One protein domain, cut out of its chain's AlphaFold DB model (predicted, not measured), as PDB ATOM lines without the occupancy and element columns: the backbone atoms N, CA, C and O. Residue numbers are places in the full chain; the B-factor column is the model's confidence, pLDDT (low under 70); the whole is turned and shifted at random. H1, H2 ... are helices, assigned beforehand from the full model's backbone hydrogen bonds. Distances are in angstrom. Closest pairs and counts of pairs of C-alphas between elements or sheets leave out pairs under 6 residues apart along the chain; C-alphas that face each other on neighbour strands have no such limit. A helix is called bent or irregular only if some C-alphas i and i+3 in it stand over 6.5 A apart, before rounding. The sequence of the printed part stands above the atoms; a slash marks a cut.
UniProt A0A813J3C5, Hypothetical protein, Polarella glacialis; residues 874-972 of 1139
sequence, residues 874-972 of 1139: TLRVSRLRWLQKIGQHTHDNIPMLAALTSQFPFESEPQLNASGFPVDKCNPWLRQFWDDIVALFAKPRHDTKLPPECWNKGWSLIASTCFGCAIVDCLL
ATOM      1  N   THR A 874      39.029 -37.687 -13.435       96.81
ATOM      2  CA  THR A 874      38.690 -36.696 -12.402       96.81
ATOM      3  C   THR A 874      37.176 -36.508 -12.273       96.81
ATOM      4  O   THR A 874      36.641 -36.466 -11.160       96.81
ATOM      5  N   LEU A 875      36.463 -36.406 -13.400       97.06
ATOM      6  CA  LEU A 875      35.007 -36.265 -13.411       97.06
ATOM      7  C   LEU A 875      34.303 -37.552 -12.956       97.06
ATOM      8  O   LEU A 875      33.342 -37.446 -12.199       97.06
ATOM      9  N   ARG A 876      34.801 -38.734 -13.345       97.31
ATOM     10  CA  ARG A 876      34.312 -40.046 -12.873       97.31
ATOM     11  C   ARG A 876      34.397 -40.165 -11.356       97.31
ATOM     12  O   ARG A 876      33.385 -40.375 -10.698       97.31
ATOM     13  N   VAL A 877      35.573 -39.924 -10.780       97.50
ATOM     14  CA  VAL A 877      35.763 -39.956  -9.322       97.50
ATOM     15  C   VAL A 877      34.880 -38.924  -8.623       97.50
ATOM     16  O   VAL A 877      34.282 -39.208  -7.588       97.50
ATOM     17  N   SER A 878      34.726 -37.733  -9.207       97.00
ATOM     18  CA  SER A 878      33.824 -36.711  -8.664       97.00
ATOM     19  C   SER A 878      32.355 -37.154  -8.674       97.00
ATOM     20  O   SER A 878      31.654 -36.901  -7.694       97.00
ATOM     21  N   ARG A 879      31.893 -37.823  -9.743       98.00
ATOM     22  CA  ARG A 879      30.534 -38.379  -9.844       98.00
ATOM     23  C   ARG A 879      30.319 -39.515  -8.851       98.00
ATOM     24  O   ARG A 879      29.330 -39.471  -8.132       98.00
ATOM     25  N   LEU A 880      31.257 -40.453  -8.727       97.88
ATOM     26  CA  LEU A 880      31.155 -41.560  -7.769       97.88
ATOM     27  C   LEU A 880      31.125 -41.073  -6.318       97.88
ATOM     28  O   LEU A 880      30.234 -41.461  -5.573       97.88
ATOM     29  N   ARG A 881      32.011 -40.146  -5.927       97.50
ATOM     30  CA  ARG A 881      31.975 -39.535  -4.582       97.50
ATOM     31  C   ARG A 881      30.658 -38.815  -4.306       97.50
ATOM     32  O   ARG A 881      30.212 -38.736  -3.163       97.50
ATOM     33  N   TRP A 882      30.062 -38.216  -5.334       96.75
ATOM     34  CA  TRP A 882      28.759 -37.577  -5.202       96.75
ATOM     35  C   TRP A 882      27.639 -38.615  -5.074       96.75
ATOM     36  O   TRP A 882      26.820 -38.489  -4.168       96.75
ATOM     37  N   LEU A 883      27.661 -39.671  -5.888       97.19
ATOM     38  CA  LEU A 883      26.700 -40.769  -5.842       97.19
ATOM     39  C   LEU A 883      26.763 -41.541  -4.514       97.19
ATOM     40  O   LEU A 883      25.719 -41.867  -3.968       97.19
ATOM     41  N   GLN A 884      27.952 -41.741  -3.935       97.25
ATOM     42  CA  GLN A 884      28.123 -42.300  -2.584       97.25
ATOM     43  C   GLN A 884      27.379 -41.467  -1.529       97.25
ATOM     44  O   GLN A 884      26.709 -42.020  -0.661       97.25
ATOM     45  N   LYS A 885      27.444 -40.131  -1.622       96.25
ATOM     46  CA  LYS A 885      26.707 -39.236  -0.712       96.25
ATOM     47  C   LYS A 885      25.200 -39.265  -0.944       96.25
ATOM     48  O   LYS A 885      24.454 -39.179   0.021       96.25
ATOM     49  N   ILE A 886      24.760 -39.370  -2.199       95.94
ATOM     50  CA  ILE A 886      23.338 -39.537  -2.534       95.94
ATOM     51  C   ILE A 886      22.822 -40.859  -1.954       95.94
ATOM     52  O   ILE A 886      21.782 -40.872  -1.310       95.94
ATOM     53  N   GLY A 887      23.576 -41.945  -2.121       95.44
ATOM     54  CA  GLY A 887      23.238 -43.270  -1.608       95.44
ATOM     55  C   GLY A 887      23.170 -43.360  -0.080       95.44
ATOM     56  O   GLY A 887      22.318 -44.056   0.456       95.44
ATOM     57  N   GLN A 888      24.004 -42.599   0.635       95.50
ATOM     58  CA  GLN A 888      23.925 -42.464   2.099       95.50
ATOM     59  C   GLN A 888      22.690 -41.677   2.573       95.50
ATOM     60  O   GLN A 888      22.333 -41.741   3.748       95.50
ATOM     61  N   HIS A 889      22.054 -40.917   1.678       95.00
ATOM     62  CA  HIS A 889      20.963 -39.992   1.980       95.00
ATOM     63  C   HIS A 889      19.860 -40.078   0.912       95.00
ATOM     64  O   HIS A 889      19.441 -39.061   0.356       95.00
ATOM     65  N   THR A 890      19.397 -41.289   0.588       94.38
ATOM     66  CA  THR A 890      18.407 -41.529  -0.483       94.38
ATOM     67  C   THR A 890      17.117 -40.738  -0.273       94.38
ATOM     68  O   THR A 890      16.646 -40.085  -1.203       94.38
ATOM     69  N   HIS A 891      16.609 -40.699   0.963       92.38
ATOM     70  CA  HIS A 891      15.410 -39.940   1.334       92.38
ATOM     71  C   HIS A 891      15.542 -38.422   1.117       92.38
ATOM     72  O   HIS A 891      14.534 -37.755   0.913       92.38
ATOM     73  N   ASP A 892      16.767 -37.882   1.087       92.44
ATOM     74  CA  ASP A 892      17.016 -36.461   0.819       92.44
ATOM     75  C   ASP A 892      17.121 -36.147  -0.686       92.44
ATOM     76  O   ASP A 892      17.232 -34.978  -1.051       92.44
ATOM     77  N   ASN A 893      17.161 -37.153  -1.568       94.50
ATOM     78  CA  ASN A 893      17.522 -36.993  -2.986       94.50
ATOM     79  C   ASN A 893      16.511 -37.634  -3.958       94.50
ATOM     80  O   ASN A 893      16.835 -37.885  -5.123       94.50
ATOM     81  N   ILE A 894      15.284 -37.865  -3.492       95.31
ATOM     82  CA  ILE A 894      14.241 -38.622  -4.199       95.31
ATOM     83  C   ILE A 894      13.936 -38.069  -5.604       95.31
ATOM     84  O   ILE A 894      13.938 -38.871  -6.535       95.31
ATOM     85  N   PRO A 895      13.761 -36.749  -5.849       95.81
ATOM     86  CA  PRO A 895      13.442 -36.266  -7.199       95.81
ATOM     87  C   PRO A 895      14.519 -36.583  -8.240       95.81
ATOM     88  O   PRO A 895      14.201 -36.972  -9.362       95.81
ATOM     89  N   MET A 896      15.803 -36.443  -7.881       95.88
ATOM     90  CA  MET A 896      16.902 -36.789  -8.787       95.88
ATOM     91  C   MET A 896      16.931 -38.295  -9.052       95.88
ATOM     92  O   MET A 896      17.121 -38.695 -10.198       95.88
ATOM     93  N   LEU A 897      16.750 -39.118  -8.015       97.00
ATOM     94  CA  LEU A 897      16.718 -40.575  -8.157       97.00
ATOM     95  C   LEU A 897      15.558 -41.010  -9.061       97.00
ATOM     96  O   LEU A 897      15.794 -41.716 -10.036       97.00
ATOM     97  N   ALA A 898      14.353 -40.481  -8.839       96.88
ATOM     98  CA  ALA A 898      13.191 -40.768  -9.674       96.88
ATOM     99  C   ALA A 898      13.414 -40.357 -11.137       96.88
ATOM    100  O   ALA A 898      13.140 -41.124 -12.062       96.88
ATOM    101  N   ALA A 899      13.998 -39.179 -11.367       97.19
ATOM    102  CA  ALA A 899      14.347 -38.736 -12.711       97.19
ATOM    103  C   ALA A 899      15.389 -39.634 -13.394       97.19
ATOM    104  O   ALA A 899      15.397 -39.706 -14.622       97.19
ATOM    105  N   LEU A 900      16.254 -40.320 -12.642       97.38
ATOM    106  CA  LEU A 900      17.238 -41.254 -13.190       97.38
ATOM    107  C   LEU A 900      16.652 -42.639 -13.468       97.38
ATOM    108  O   LEU A 900      17.006 -43.221 -14.490       97.38
ATOM    109  N   THR A 901      15.805 -43.184 -12.594       96.38
ATOM    110  CA  THR A 901      15.503 -44.627 -12.600       96.38
ATOM    111  C   THR A 901      14.034 -45.000 -12.696       96.38
ATOM    112  O   THR A 901      13.729 -46.098 -13.160       96.38
ATOM    113  N   SER A 902      13.114 -44.129 -12.287       95.12
ATOM    114  CA  SER A 902      11.687 -44.450 -12.330       95.12
ATOM    115  C   SER A 902      11.171 -44.451 -13.760       95.12
ATOM    116  O   SER A 902      11.672 -43.691 -14.584       95.12
ATOM    117  N   GLN A 903      10.155 -45.262 -14.054       94.19
ATOM    118  CA  GLN A 903       9.383 -45.173 -15.295       94.19
ATOM    119  C   GLN A 903       8.253 -44.155 -15.115       94.19
ATOM    120  O   GLN A 903       7.510 -44.230 -14.136       94.19
ATOM    121  N   PHE A 904       8.125 -43.211 -16.047       94.94
ATOM    122  CA  PHE A 904       7.017 -42.254 -16.054       94.94
ATOM    123  C   PHE A 904       5.860 -42.749 -16.934       94.94
ATOM    124  O   PHE A 904       6.103 -43.490 -17.889       94.94
ATOM    125  N   PRO A 905       4.613 -42.292 -16.707       94.06
ATOM    126  CA  PRO A 905       3.457 -42.735 -17.496       94.06
ATOM    127  C   PRO A 905       3.554 -42.471 -19.008       94.06
ATOM    128  O   PRO A 905       2.860 -43.107 -19.794       94.06
ATOM    129  N   PHE A 906       4.396 -41.524 -19.438       92.56
ATOM    130  CA  PHE A 906       4.606 -41.215 -20.857       92.56
ATOM    131  C   PHE A 906       5.638 -42.124 -21.550       92.56
ATOM    132  O   PHE A 906       5.933 -41.902 -22.725       92.56
ATOM    133  N   GLU A 907       6.203 -43.111 -20.853       93.19
ATOM    134  CA  GLU A 907       7.247 -43.995 -21.374       93.19
ATOM    135  C   GLU A 907       6.761 -45.431 -21.537       93.19
ATOM    136  O   GLU A 907       6.146 -46.010 -20.642       93.19
ATOM    137  N   SER A 908       7.117 -46.040 -22.668       89.06
ATOM    138  CA  SER A 908       6.783 -47.432 -22.976       89.06
ATOM    139  C   SER A 908       7.714 -48.454 -22.319       89.06
ATOM    140  O   SER A 908       7.321 -49.601 -22.147       89.06
ATOM    141  N   GLU A 909       8.943 -48.063 -21.971       90.56
ATOM    142  CA  GLU A 909       9.977 -48.952 -21.427       90.56
ATOM    143  C   GLU A 909      10.535 -48.389 -20.100       90.56
ATOM    144  O   GLU A 909      10.707 -47.170 -19.976       90.56
ATOM    145  N   PRO A 910      10.846 -49.244 -19.106       94.31
ATOM    146  CA  PRO A 910      11.464 -48.814 -17.853       94.31
ATOM    147  C   PRO A 910      12.949 -48.467 -18.036       94.31
ATOM    148  O   PRO A 910      13.603 -48.906 -18.977       94.31
ATOM    149  N   GLN A 911      13.520 -47.707 -17.096       96.50
ATOM    150  CA  GLN A 911      14.953 -47.368 -17.116       96.50
ATOM    151  C   GLN A 911      15.843 -48.494 -16.565       96.50
ATOM    152  O   GLN A 911      17.023 -48.581 -16.912       96.50
ATOM    153  N   LEU A 912      15.279 -49.344 -15.704       96.75
ATOM    154  CA  LEU A 912      15.923 -50.507 -15.101       96.75
ATOM    155  C   LEU A 912      15.170 -51.780 -15.508       96.75
ATOM    156  O   LEU A 912      13.949 -51.760 -15.650       96.75
ATOM    157  N   ASN A 913      15.887 -52.891 -15.672       95.44
ATOM    158  CA  ASN A 913      15.278 -54.209 -15.842       95.44
ATOM    159  C   ASN A 913      14.792 -54.784 -14.495       95.44
ATOM    160  O   ASN A 913      15.029 -54.204 -13.434       95.44
ATOM    161  N   ALA A 914      14.151 -55.958 -14.526       92.81
ATOM    162  CA  ALA A 914      13.631 -56.629 -13.328       92.81
ATOM    163  C   ALA A 914      14.708 -56.951 -12.270       92.81
ATOM    164  O   ALA A 914      14.402 -57.045 -11.086       92.81
ATOM    165  N   SER A 915      15.972 -57.083 -12.679       92.81
ATOM    166  CA  SER A 915      17.116 -57.310 -11.786       92.81
ATOM    167  C   SER A 915      17.761 -56.007 -11.286       92.81
ATOM    168  O   SER A 915      18.800 -56.043 -10.633       92.81
ATOM    169  N   GLY A 916      17.178 -54.844 -11.598       94.75
ATOM    170  CA  GLY A 916      17.652 -53.535 -11.153       94.75
ATOM    171  C   GLY A 916      18.839 -52.977 -11.944       94.75
ATOM    172  O   GLY A 916      19.451 -52.012 -11.493       94.75
ATOM    173  N   PHE A 917      19.190 -53.545 -13.099       97.12
ATOM    174  CA  PHE A 917      20.272 -53.041 -13.952       97.12
ATOM    175  C   PHE A 917      19.742 -52.067 -15.010       97.12
ATOM    176  O   PHE A 917      18.644 -52.286 -15.525       97.12
ATOM    177  N   PRO A 918      20.506 -51.026 -15.391       97.50
ATOM    178  CA  PRO A 918      20.110 -50.133 -16.476       97.50
ATOM    179  C   PRO A 918      19.903 -50.868 -17.800       97.50
ATOM    180  O   PRO A 918      20.773 -51.623 -18.237       97.50
ATOM    181  N   VAL A 919      18.766 -50.616 -18.452       96.50
ATOM    182  CA  VAL A 919      18.466 -51.172 -19.782       96.50
ATOM    183  C   VAL A 919      19.284 -50.480 -20.873       96.50
ATOM    184  O   VAL A 919      19.775 -49.365 -20.681       96.50
ATOM    185  N   ASP A 920      19.391 -51.094 -22.053       91.62
ATOM    186  CA  ASP A 920      20.168 -50.572 -23.188       91.62
ATOM    187  C   ASP A 920      19.822 -49.126 -23.555       91.62
ATOM    188  O   ASP A 920      20.718 -48.284 -23.663       91.62
ATOM    189  N   LYS A 921      18.524 -48.820 -23.623       91.44
ATOM    190  CA  LYS A 921      17.982 -47.502 -23.977       91.44
ATOM    191  C   LYS A 921      17.735 -46.571 -22.781       91.44
ATOM    192  O   LYS A 921      17.000 -45.594 -22.921       91.44
ATOM    193  N   CYS A 922      18.307 -46.852 -21.608       96.19
ATOM    194  CA  CYS A 922      18.146 -45.965 -20.459       96.19
ATOM    195  C   CYS A 922      18.696 -44.557 -20.746       96.19
ATOM    196  O   CYS A 922      19.531 -44.344 -21.631       96.19
ATOM    197  N   ASN A 923      18.229 -43.574 -19.980       97.19
ATOM    198  CA  ASN A 923      18.704 -42.205 -20.105       97.19
ATOM    199  C   ASN A 923      20.232 -42.114 -19.892       97.19
ATOM    200  O   ASN A 923      20.820 -42.864 -19.104       97.19
ATOM    201  N   PRO A 924      20.903 -41.159 -20.558       97.38
ATOM    202  CA  PRO A 924      22.358 -41.135 -20.606       97.38
ATOM    203  C   PRO A 924      23.017 -40.778 -19.266       97.38
ATOM    204  O   PRO A 924      24.187 -41.102 -19.073       97.38
ATOM    205  N   TRP A 925      22.298 -40.145 -18.331       97.94
ATOM    206  CA  TRP A 925      22.818 -39.889 -16.983       97.94
ATOM    207  C   TRP A 925      22.888 -41.175 -16.166       97.94
ATOM    208  O   TRP A 925      23.927 -41.446 -15.565       97.94
ATOM    209  N   LEU A 926      21.820 -41.982 -16.176       98.19
ATOM    210  CA  LEU A 926      21.816 -43.295 -15.535       98.19
ATOM    211  C   LEU A 926      22.915 -44.185 -16.125       98.19
ATOM    212  O   LEU A 926      23.709 -44.740 -15.368       98.19
ATOM    213  N   ARG A 927      23.028 -44.237 -17.462       98.00
ATOM    214  CA  ARG A 927      24.119 -44.949 -18.143       98.00
ATOM    215  C   ARG A 927      25.490 -44.473 -17.666       98.00
ATOM    216  O   ARG A 927      26.303 -45.290 -17.267       98.00
ATOM    217  N   GLN A 928      25.737 -43.162 -17.646       97.38
ATOM    218  CA  GLN A 928      27.028 -42.598 -17.240       97.38
ATOM    219  C   GLN A 928      27.393 -42.933 -15.786       97.38
ATOM    220  O   GLN A 928      28.544 -43.271 -15.508       97.38
ATOM    221  N   PHE A 929      26.444 -42.826 -14.852       98.12
ATOM    222  CA  PHE A 929      26.683 -43.213 -13.461       98.12
ATOM    223  C   PHE A 929      26.945 -44.711 -13.334       98.12
ATOM    224  O   PHE A 929      27.829 -45.111 -12.578       98.12
ATOM    225  N   TRP A 930      26.209 -45.529 -14.084       97.88
ATOM    226  CA  TRP A 930      26.418 -46.966 -14.092       97.88
ATOM    227  C   TRP A 930      27.775 -47.345 -14.679       97.88
ATOM    228  O   TRP A 930      28.507 -48.090 -14.045       97.88
ATOM    229  N   ASP A 931      28.180 -46.771 -15.811       97.06
ATOM    230  CA  ASP A 931      29.488 -47.016 -16.427       97.06
ATOM    231  C   ASP A 931      30.645 -46.642 -15.485       97.06
ATOM    232  O   ASP A 931      31.688 -47.299 -15.464       97.06
ATOM    233  N   ASP A 932      30.470 -45.604 -14.661       97.44
ATOM    234  CA  ASP A 932      31.431 -45.266 -13.614       97.44
ATOM    235  C   ASP A 932      31.484 -46.325 -12.499       97.44
ATOM    236  O   ASP A 932      32.572 -46.625 -12.003       97.44
ATOM    237  N   ILE A 933      30.340 -46.907 -12.117       96.81
ATOM    238  CA  ILE A 933      30.270 -48.047 -11.186       96.81
ATOM    239  C   ILE A 933      30.932 -49.280 -11.813       96.81
ATOM    240  O   ILE A 933      31.739 -49.931 -11.154       96.81
ATOM    241  N   VAL A 934      30.671 -49.580 -13.088       96.19
ATOM    242  CA  VAL A 934      31.318 -50.688 -13.810       96.19
ATOM    243  C   VAL A 934      32.835 -50.514 -13.815       96.19
ATOM    244  O   VAL A 934      33.565 -51.451 -13.497       96.19
ATOM    245  N   ALA A 935      33.323 -49.302 -14.093       94.56
ATOM    246  CA  ALA A 935      34.750 -49.001 -14.039       94.56
ATOM    247  C   ALA A 935      35.345 -49.241 -12.641       94.56
ATOM    248  O   ALA A 935      36.489 -49.678 -12.537       94.56
ATOM    249  N   LEU A 936      34.578 -48.984 -11.575       94.38
ATOM    250  CA  LEU A 936      34.982 -49.295 -10.205       94.38
ATOM    251  C   LEU A 936      35.090 -50.811  -9.978       94.38
ATOM    252  O   LEU A 936      36.099 -51.260  -9.450       94.38
ATOM    253  N   PHE A 937      34.116 -51.610 -10.422       93.25
ATOM    254  CA  PHE A 937      34.182 -53.078 -10.308       93.25
ATOM    255  C   PHE A 937      35.290 -53.713 -11.155       93.25
ATOM    256  O   PHE A 937      35.777 -54.786 -10.806       93.25
ATOM    257  N   ALA A 938      35.722 -53.055 -12.231       91.44
ATOM    258  CA  ALA A 938      36.848 -53.514 -13.041       91.44
ATOM    259  C   ALA A 938      38.208 -53.407 -12.317       91.44
ATOM    260  O   ALA A 938      39.204 -53.946 -12.800       91.44
ATOM    261  N   LYS A 939      38.284 -52.705 -11.175       88.88
ATOM    262  CA  LYS A 939      39.508 -52.601 -10.371       88.88
ATOM    263  C   LYS A 939      39.646 -53.773  -9.388       88.88
ATOM    264  O   LYS A 939      38.643 -54.246  -8.852       88.88
ATOM    265  N   PRO A 940      40.882 -54.225  -9.093       83.38
ATOM    266  CA  PRO A 940      41.125 -55.256  -8.089       83.38
ATOM    267  C   PRO A 940      40.512 -54.913  -6.723       83.38
ATOM    268  O   PRO A 940      40.494 -53.757  -6.303       83.38
ATOM    269  N   ARG A 941      40.063 -55.930  -5.973       77.94
ATOM    270  CA  ARG A 941      39.347 -55.730  -4.693       77.94
ATOM    271  C   ARG A 941      40.135 -54.919  -3.660       77.94
ATOM    272  O   ARG A 941      39.537 -54.147  -2.911       77.94
ATOM    273  N   HIS A 942      41.458 -55.085  -3.611       83.25
ATOM    274  CA  HIS A 942      42.313 -54.357  -2.668       83.25
ATOM    275  C   HIS A 942      42.314 -52.840  -2.918       83.25
ATOM    276  O   HIS A 942      42.484 -52.075  -1.972       83.25
ATOM    277  N   ASP A 943      42.038 -52.412  -4.154       83.69
ATOM    278  CA  ASP A 943      42.001 -51.003  -4.549       83.69
ATOM    279  C   ASP A 943      40.650 -50.330  -4.293       83.69
ATOM    280  O   ASP A 943      40.583 -49.103  -4.244       83.69
ATOM    281  N   THR A 944      39.566 -51.103  -4.156       84.88
ATOM    282  CA  THR A 944      38.194 -50.567  -4.086       84.88
ATOM    283  C   THR A 944      37.477 -50.852  -2.780       84.88
ATOM    284  O   THR A 944      36.566 -50.105  -2.430       84.88
ATOM    285  N   LYS A 945      37.852 -51.910  -2.050       85.75
ATOM    286  CA  LYS A 945      37.073 -52.451  -0.919       85.75
ATOM    287  C   LYS A 945      35.615 -52.786  -1.279       85.75
ATOM    288  O   LYS A 945      34.762 -52.803  -0.395       85.75
ATOM    289  N   LEU A 946      35.318 -53.041  -2.555       88.81
ATOM    290  CA  LEU A 946      33.972 -53.370  -3.017       88.81
ATOM    291  C   LEU A 946      33.847 -54.889  -3.235       88.81
ATOM    292  O   LEU A 946      34.552 -55.435  -4.088       88.81
ATOM    293  N   PRO A 947      32.995 -55.596  -2.470       89.69
ATOM    294  CA  PRO A 947      32.804 -57.032  -2.641       89.69
ATOM    295  C   PRO A 947      32.074 -57.365  -3.959       89.69
ATOM    296  O   PRO A 947      31.129 -56.653  -4.313       89.69
ATOM    297  N   PRO A 948      32.452 -58.429  -4.694       87.38
ATOM    298  CA  PRO A 948      31.797 -58.784  -5.956       87.38
ATOM    299  C   PRO A 948      30.318 -59.126  -5.810       87.38
ATOM    300  O   PRO A 948      29.542 -58.828  -6.706       87.38
ATOM    301  N   GLU A 949      29.896 -59.700  -4.686       89.94
ATOM    302  CA  GLU A 949      28.491 -60.009  -4.410       89.94
ATOM    303  C   GLU A 949      27.605 -58.752  -4.378       89.94
ATOM    304  O   GLU A 949      26.404 -58.832  -4.637       89.94
ATOM    305  N   CYS A 950      28.191 -57.570  -4.132       90.94
ATOM    306  CA  CYS A 950      27.473 -56.303  -4.224       90.94
ATOM    307  C   CYS A 950      27.025 -55.998  -5.674       90.94
ATOM    308  O   CYS A 950      26.068 -55.247  -5.847       90.94
ATOM    309  N   TRP A 951      27.634 -56.605  -6.707       92.06
ATOM    310  CA  TRP A 951      27.234 -56.443  -8.115       92.06
ATOM    311  C   TRP A 951      25.782 -56.863  -8.377       92.06
ATOM    312  O   TRP A 951      25.043 -56.161  -9.064       92.06
ATOM    313  N   ASN A 952      25.341 -57.966  -7.763       93.00
ATOM    314  CA  ASN A 952      24.006 -58.539  -7.975       93.00
ATOM    315  C   ASN A 952      22.864 -57.642  -7.466       93.00
ATOM    316  O   ASN A 952      21.700 -57.917  -7.733       93.00
ATOM    317  N   LYS A 953      23.184 -56.562  -6.744       93.62
ATOM    318  CA  LYS A 953      22.212 -55.575  -6.260       93.62
ATOM    319  C   LYS A 953      21.736 -54.615  -7.358       93.62
ATOM    320  O   LYS A 953      20.820 -53.827  -7.105       93.62
ATOM    321  N   GLY A 954      22.351 -54.620  -8.544       94.88
ATOM    322  CA  GLY A 954      22.034 -53.659  -9.603       94.88
ATOM    323  C   GLY A 954      22.154 -52.217  -9.094       94.88
ATOM    324  O   GLY A 954      23.056 -51.891  -8.323       94.88
ATOM    325  N   TRP A 955      21.213 -51.348  -9.458       96.56
ATOM    326  CA  TRP A 955      21.177 -49.953  -9.012       96.56
ATOM    327  C   TRP A 955      20.999 -49.795  -7.495       96.56
ATOM    328  O   TRP A 955      21.529 -48.847  -6.917       96.56
ATOM    329  N   SER A 956      20.340 -50.743  -6.815       96.00
ATOM    330  CA  SER A 956      20.174 -50.689  -5.350       96.00
ATOM    331  C   SER A 956      21.505 -50.740  -4.588       96.00
ATOM    332  O   SER A 956      21.576 -50.344  -3.422       96.00
ATOM    333  N   LEU A 957      22.595 -51.121  -5.271       96.12
ATOM    334  CA  LEU A 957      23.965 -50.993  -4.791       96.12
ATOM    335  C   LEU A 957      24.262 -49.616  -4.195       96.12
ATOM    336  O   LEU A 957      24.970 -49.549  -3.190       96.12
ATOM    337  N   ILE A 958      23.758 -48.527  -4.785       96.31
ATOM    338  CA  ILE A 958      24.148 -47.181  -4.349       96.31
ATOM    339  C   ILE A 958      23.736 -46.900  -2.899       96.31
ATOM    340  O   ILE A 958      24.438 -46.168  -2.211       96.31
ATOM    341  N   ALA A 959      22.655 -47.524  -2.417       95.62
ATOM    342  CA  ALA A 959      22.169 -47.399  -1.042       95.62
ATOM    343  C   ALA A 959      22.918 -48.307  -0.046       95.62
ATOM    344  O   ALA A 959      22.668 -48.270   1.158       95.62
ATOM    345  N   SER A 960      23.835 -49.151  -0.526       94.75
ATOM    346  CA  SER A 960      24.568 -50.086   0.322       94.75
ATOM    347  C   SER A 960      25.763 -49.440   1.027       94.75
ATOM    348  O   SER A 960      26.461 -48.574   0.491       94.75
ATOM    349  N   THR A 961      26.074 -49.951   2.217       92.56
ATOM    350  CA  THR A 961      27.272 -49.564   2.973       92.56
ATOM    351  C   THR A 961      28.567 -49.909   2.230       92.56
ATOM    352  O   THR A 961      29.511 -49.122   2.281       92.56
ATOM    353  N   CYS A 962      28.612 -51.029   1.486       92.06
ATOM    354  CA  CYS A 962      29.791 -51.421   0.699       92.06
ATOM    355  C   CYS A 962      30.134 -50.372  -0.370       92.06
ATOM    356  O   CYS A 962      31.292 -49.975  -0.485       92.06
ATOM    357  N   PHE A 963      29.137 -49.849  -1.093       95.50
ATOM    358  CA  PHE A 963      29.363 -48.777  -2.063       95.50
ATOM    359  C   PHE A 963      29.742 -47.454  -1.389       95.50
ATOM    360  O   PHE A 963      30.697 -46.799  -1.810       95.50
ATOM    361  N   GLY A 964      29.043 -47.077  -0.311       94.06
ATOM    362  CA  GLY A 964      29.308 -45.840   0.432       94.06
ATOM    363  C   GLY A 964      30.728 -45.742   1.010       94.06
ATOM    364  O   GLY A 964      31.243 -44.635   1.157       94.06
ATOM    365  N   CYS A 965      31.365 -46.881   1.296       92.56
ATOM    366  CA  CYS A 965      32.730 -46.972   1.823       92.56
ATOM    367  C   CYS A 965      33.791 -47.322   0.762       92.56
ATOM    368  O   CYS A 965      34.975 -47.408   1.100       92.56
ATOM    369  N   ALA A 966      33.394 -47.539  -0.496       93.62
ATOM    370  CA  ALA A 966      34.312 -47.940  -1.554       93.62
ATOM    371  C   ALA A 966      35.361 -46.853  -1.850       93.62
ATOM    372  O   ALA A 966      35.064 -45.654  -1.894       93.62
ATOM    373  N   ILE A 967      36.600 -47.279  -2.089       94.81
ATOM    374  CA  ILE A 967      37.700 -46.396  -2.478       94.81
ATOM    375  C   ILE A 967      37.581 -46.131  -3.975       94.81
ATOM    376  O   ILE A 967      37.842 -47.000  -4.797       94.81
ATOM    377  N   VAL A 968      37.189 -44.911  -4.330       95.88
ATOM    378  CA  VAL A 968      36.966 -44.511  -5.731       95.88
ATOM    379  C   VAL A 968      38.179 -43.825  -6.358       95.88
ATOM    380  O   VAL A 968      38.275 -43.714  -7.577       95.88
ATOM    381  N   ASP A 969      39.137 -43.385  -5.541       94.69
ATOM    382  CA  ASP A 969      40.323 -42.647  -5.993       94.69
ATOM    383  C   ASP A 969      41.280 -43.505  -6.826       94.69
ATOM    384  O   ASP A 969      42.057 -42.960  -7.609       94.69
ATOM    385  N   CYS A 970      41.170 -44.834  -6.732       91.81
ATOM    386  CA  CYS A 970      41.883 -45.796  -7.575       91.81
ATOM    387  C   CYS A 970      41.539 -45.678  -9.075       91.81
ATOM    388  O   CYS A 970      42.232 -46.239  -9.925       91.81
ATOM    389  N   LEU A 971      40.480 -44.934  -9.416       93.44
ATOM    390  CA  LEU A 971      40.095 -44.629 -10.793       93.44
ATOM    391  C   LEU A 971      40.758 -43.364 -11.347       93.44
ATOM    392  O   LEU A 971      40.626 -43.107 -12.543       93.44
ATOM    393  N   LEU A 972      41.459 -42.570 -10.528       94.25
ATOM    394  CA  LEU A 972      42.266 -41.457 -11.029       94.25
ATOM    395  C   LEU A 972      43.407 -42.014 -11.885       94.25
ATOM    396  O   LEU A 972      44.263 -42.739 -11.390       94.25
TER     397      LEU A 972
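AT A GLANCE: This is residues 874 to 972 of the 1139 residues of the protein "Hypothetical protein" of Polarella glacialis (UniProt A0A813J3C5). Two helices, H3 and H5, run opposite ways with a gap between them, and the longest helix, H1, crosses over both, meeting H3 near its first residues and H5 and the short H6 near its last. H2 and the long unnamed stretch of residues 902 to 923 make one end of the long axis, and the short H4 makes the other. The printed part has 99 residues with six named helices, H1 to H6 in that order along the chain, and no named strand; the class is all helix. It is compact, with a radius of gyration of the C-alphas of 13.3 A, and its outline is elongated, 43 by 26 by 24 A.

IN THESE COORDINATES: H1, residues 874 to 888, begins at C-alpha 874 (38.690, -36.696, -12.402) and is 21.5 A long. H2 is residues 894 to 901, 10.4 A long. H3, residues 924 to 937, begins at C-alpha 924 (22.358, -41.135, -20.606) and is 19.7 A long. H4 is residues 941 to 944. H5, residues 948 to 959, is 15.7 A long and irregular: C-alphas 952 and 955 are 9.1 A apart. H6, residues 961 to 964, ends at C-alpha 964 (29.308, -45.840, 0.432).

HOW THE PARTS SIT: H1 is the hub, touching three helices. With residues 876 to 880 alone it touches H3, about perpendicular at 85 degrees; the closest C-alphas, of Arg 876 and Asp 932, are 6.0 A apart. With residues 883 to 888 alone it touches H5, about perpendicular at 75 degrees, the closest C-alphas being those of Gly 887 and Ala 959 at 4.3 A. H1 also touches H6, closest at the C-alphas of Gln 884 and Gly 964, 4.8 A. H5 and H6 only just touch, with 3 pairs of C-alphas within 8 A, the closest those of Leu 957 and Phe 963 at 6.4 A. H3 and H5 are close but not clearly touching, at a shallow tilt of 34.9 degrees, only just short of steep, opposite ways; their closest C-alphas, of Phe 937 and Pro 948, are 7.6 A apart. H2 and H3 only just touch, with 3 pairs within 8 A, the closest C-alphas those of Leu 900 and Leu 926 at 5.5 A, about perpendicular at 83 degrees. H4 touches no helix; it is close to H3 but not clearly touching, with the C-alphas of Leu 936 and Thr 944 closest at 7.0 A. In H1, H2 and H3 every O i to N i+4 pair is within hydrogen-bond range; in H5 it is 0 of 8, beside 8 of 9 O i to N i+3 pairs, and H4 and H6 are too short for an O i to N i+4 pair.

THE WHOLE: The two C-alphas farthest apart, of Phe 906 and His 942, are 43.9 A apart, while those of Thr 874 and Leu 972, the first and last printed, are 6.1 A apart. The printed part has no cut. The link from H2 to H3, 22 residues, is long; the other links between named helices are tight. The mean pLDDT of the printed part is 94.2, and no printed residue is under 70; H4 has a mean of 82.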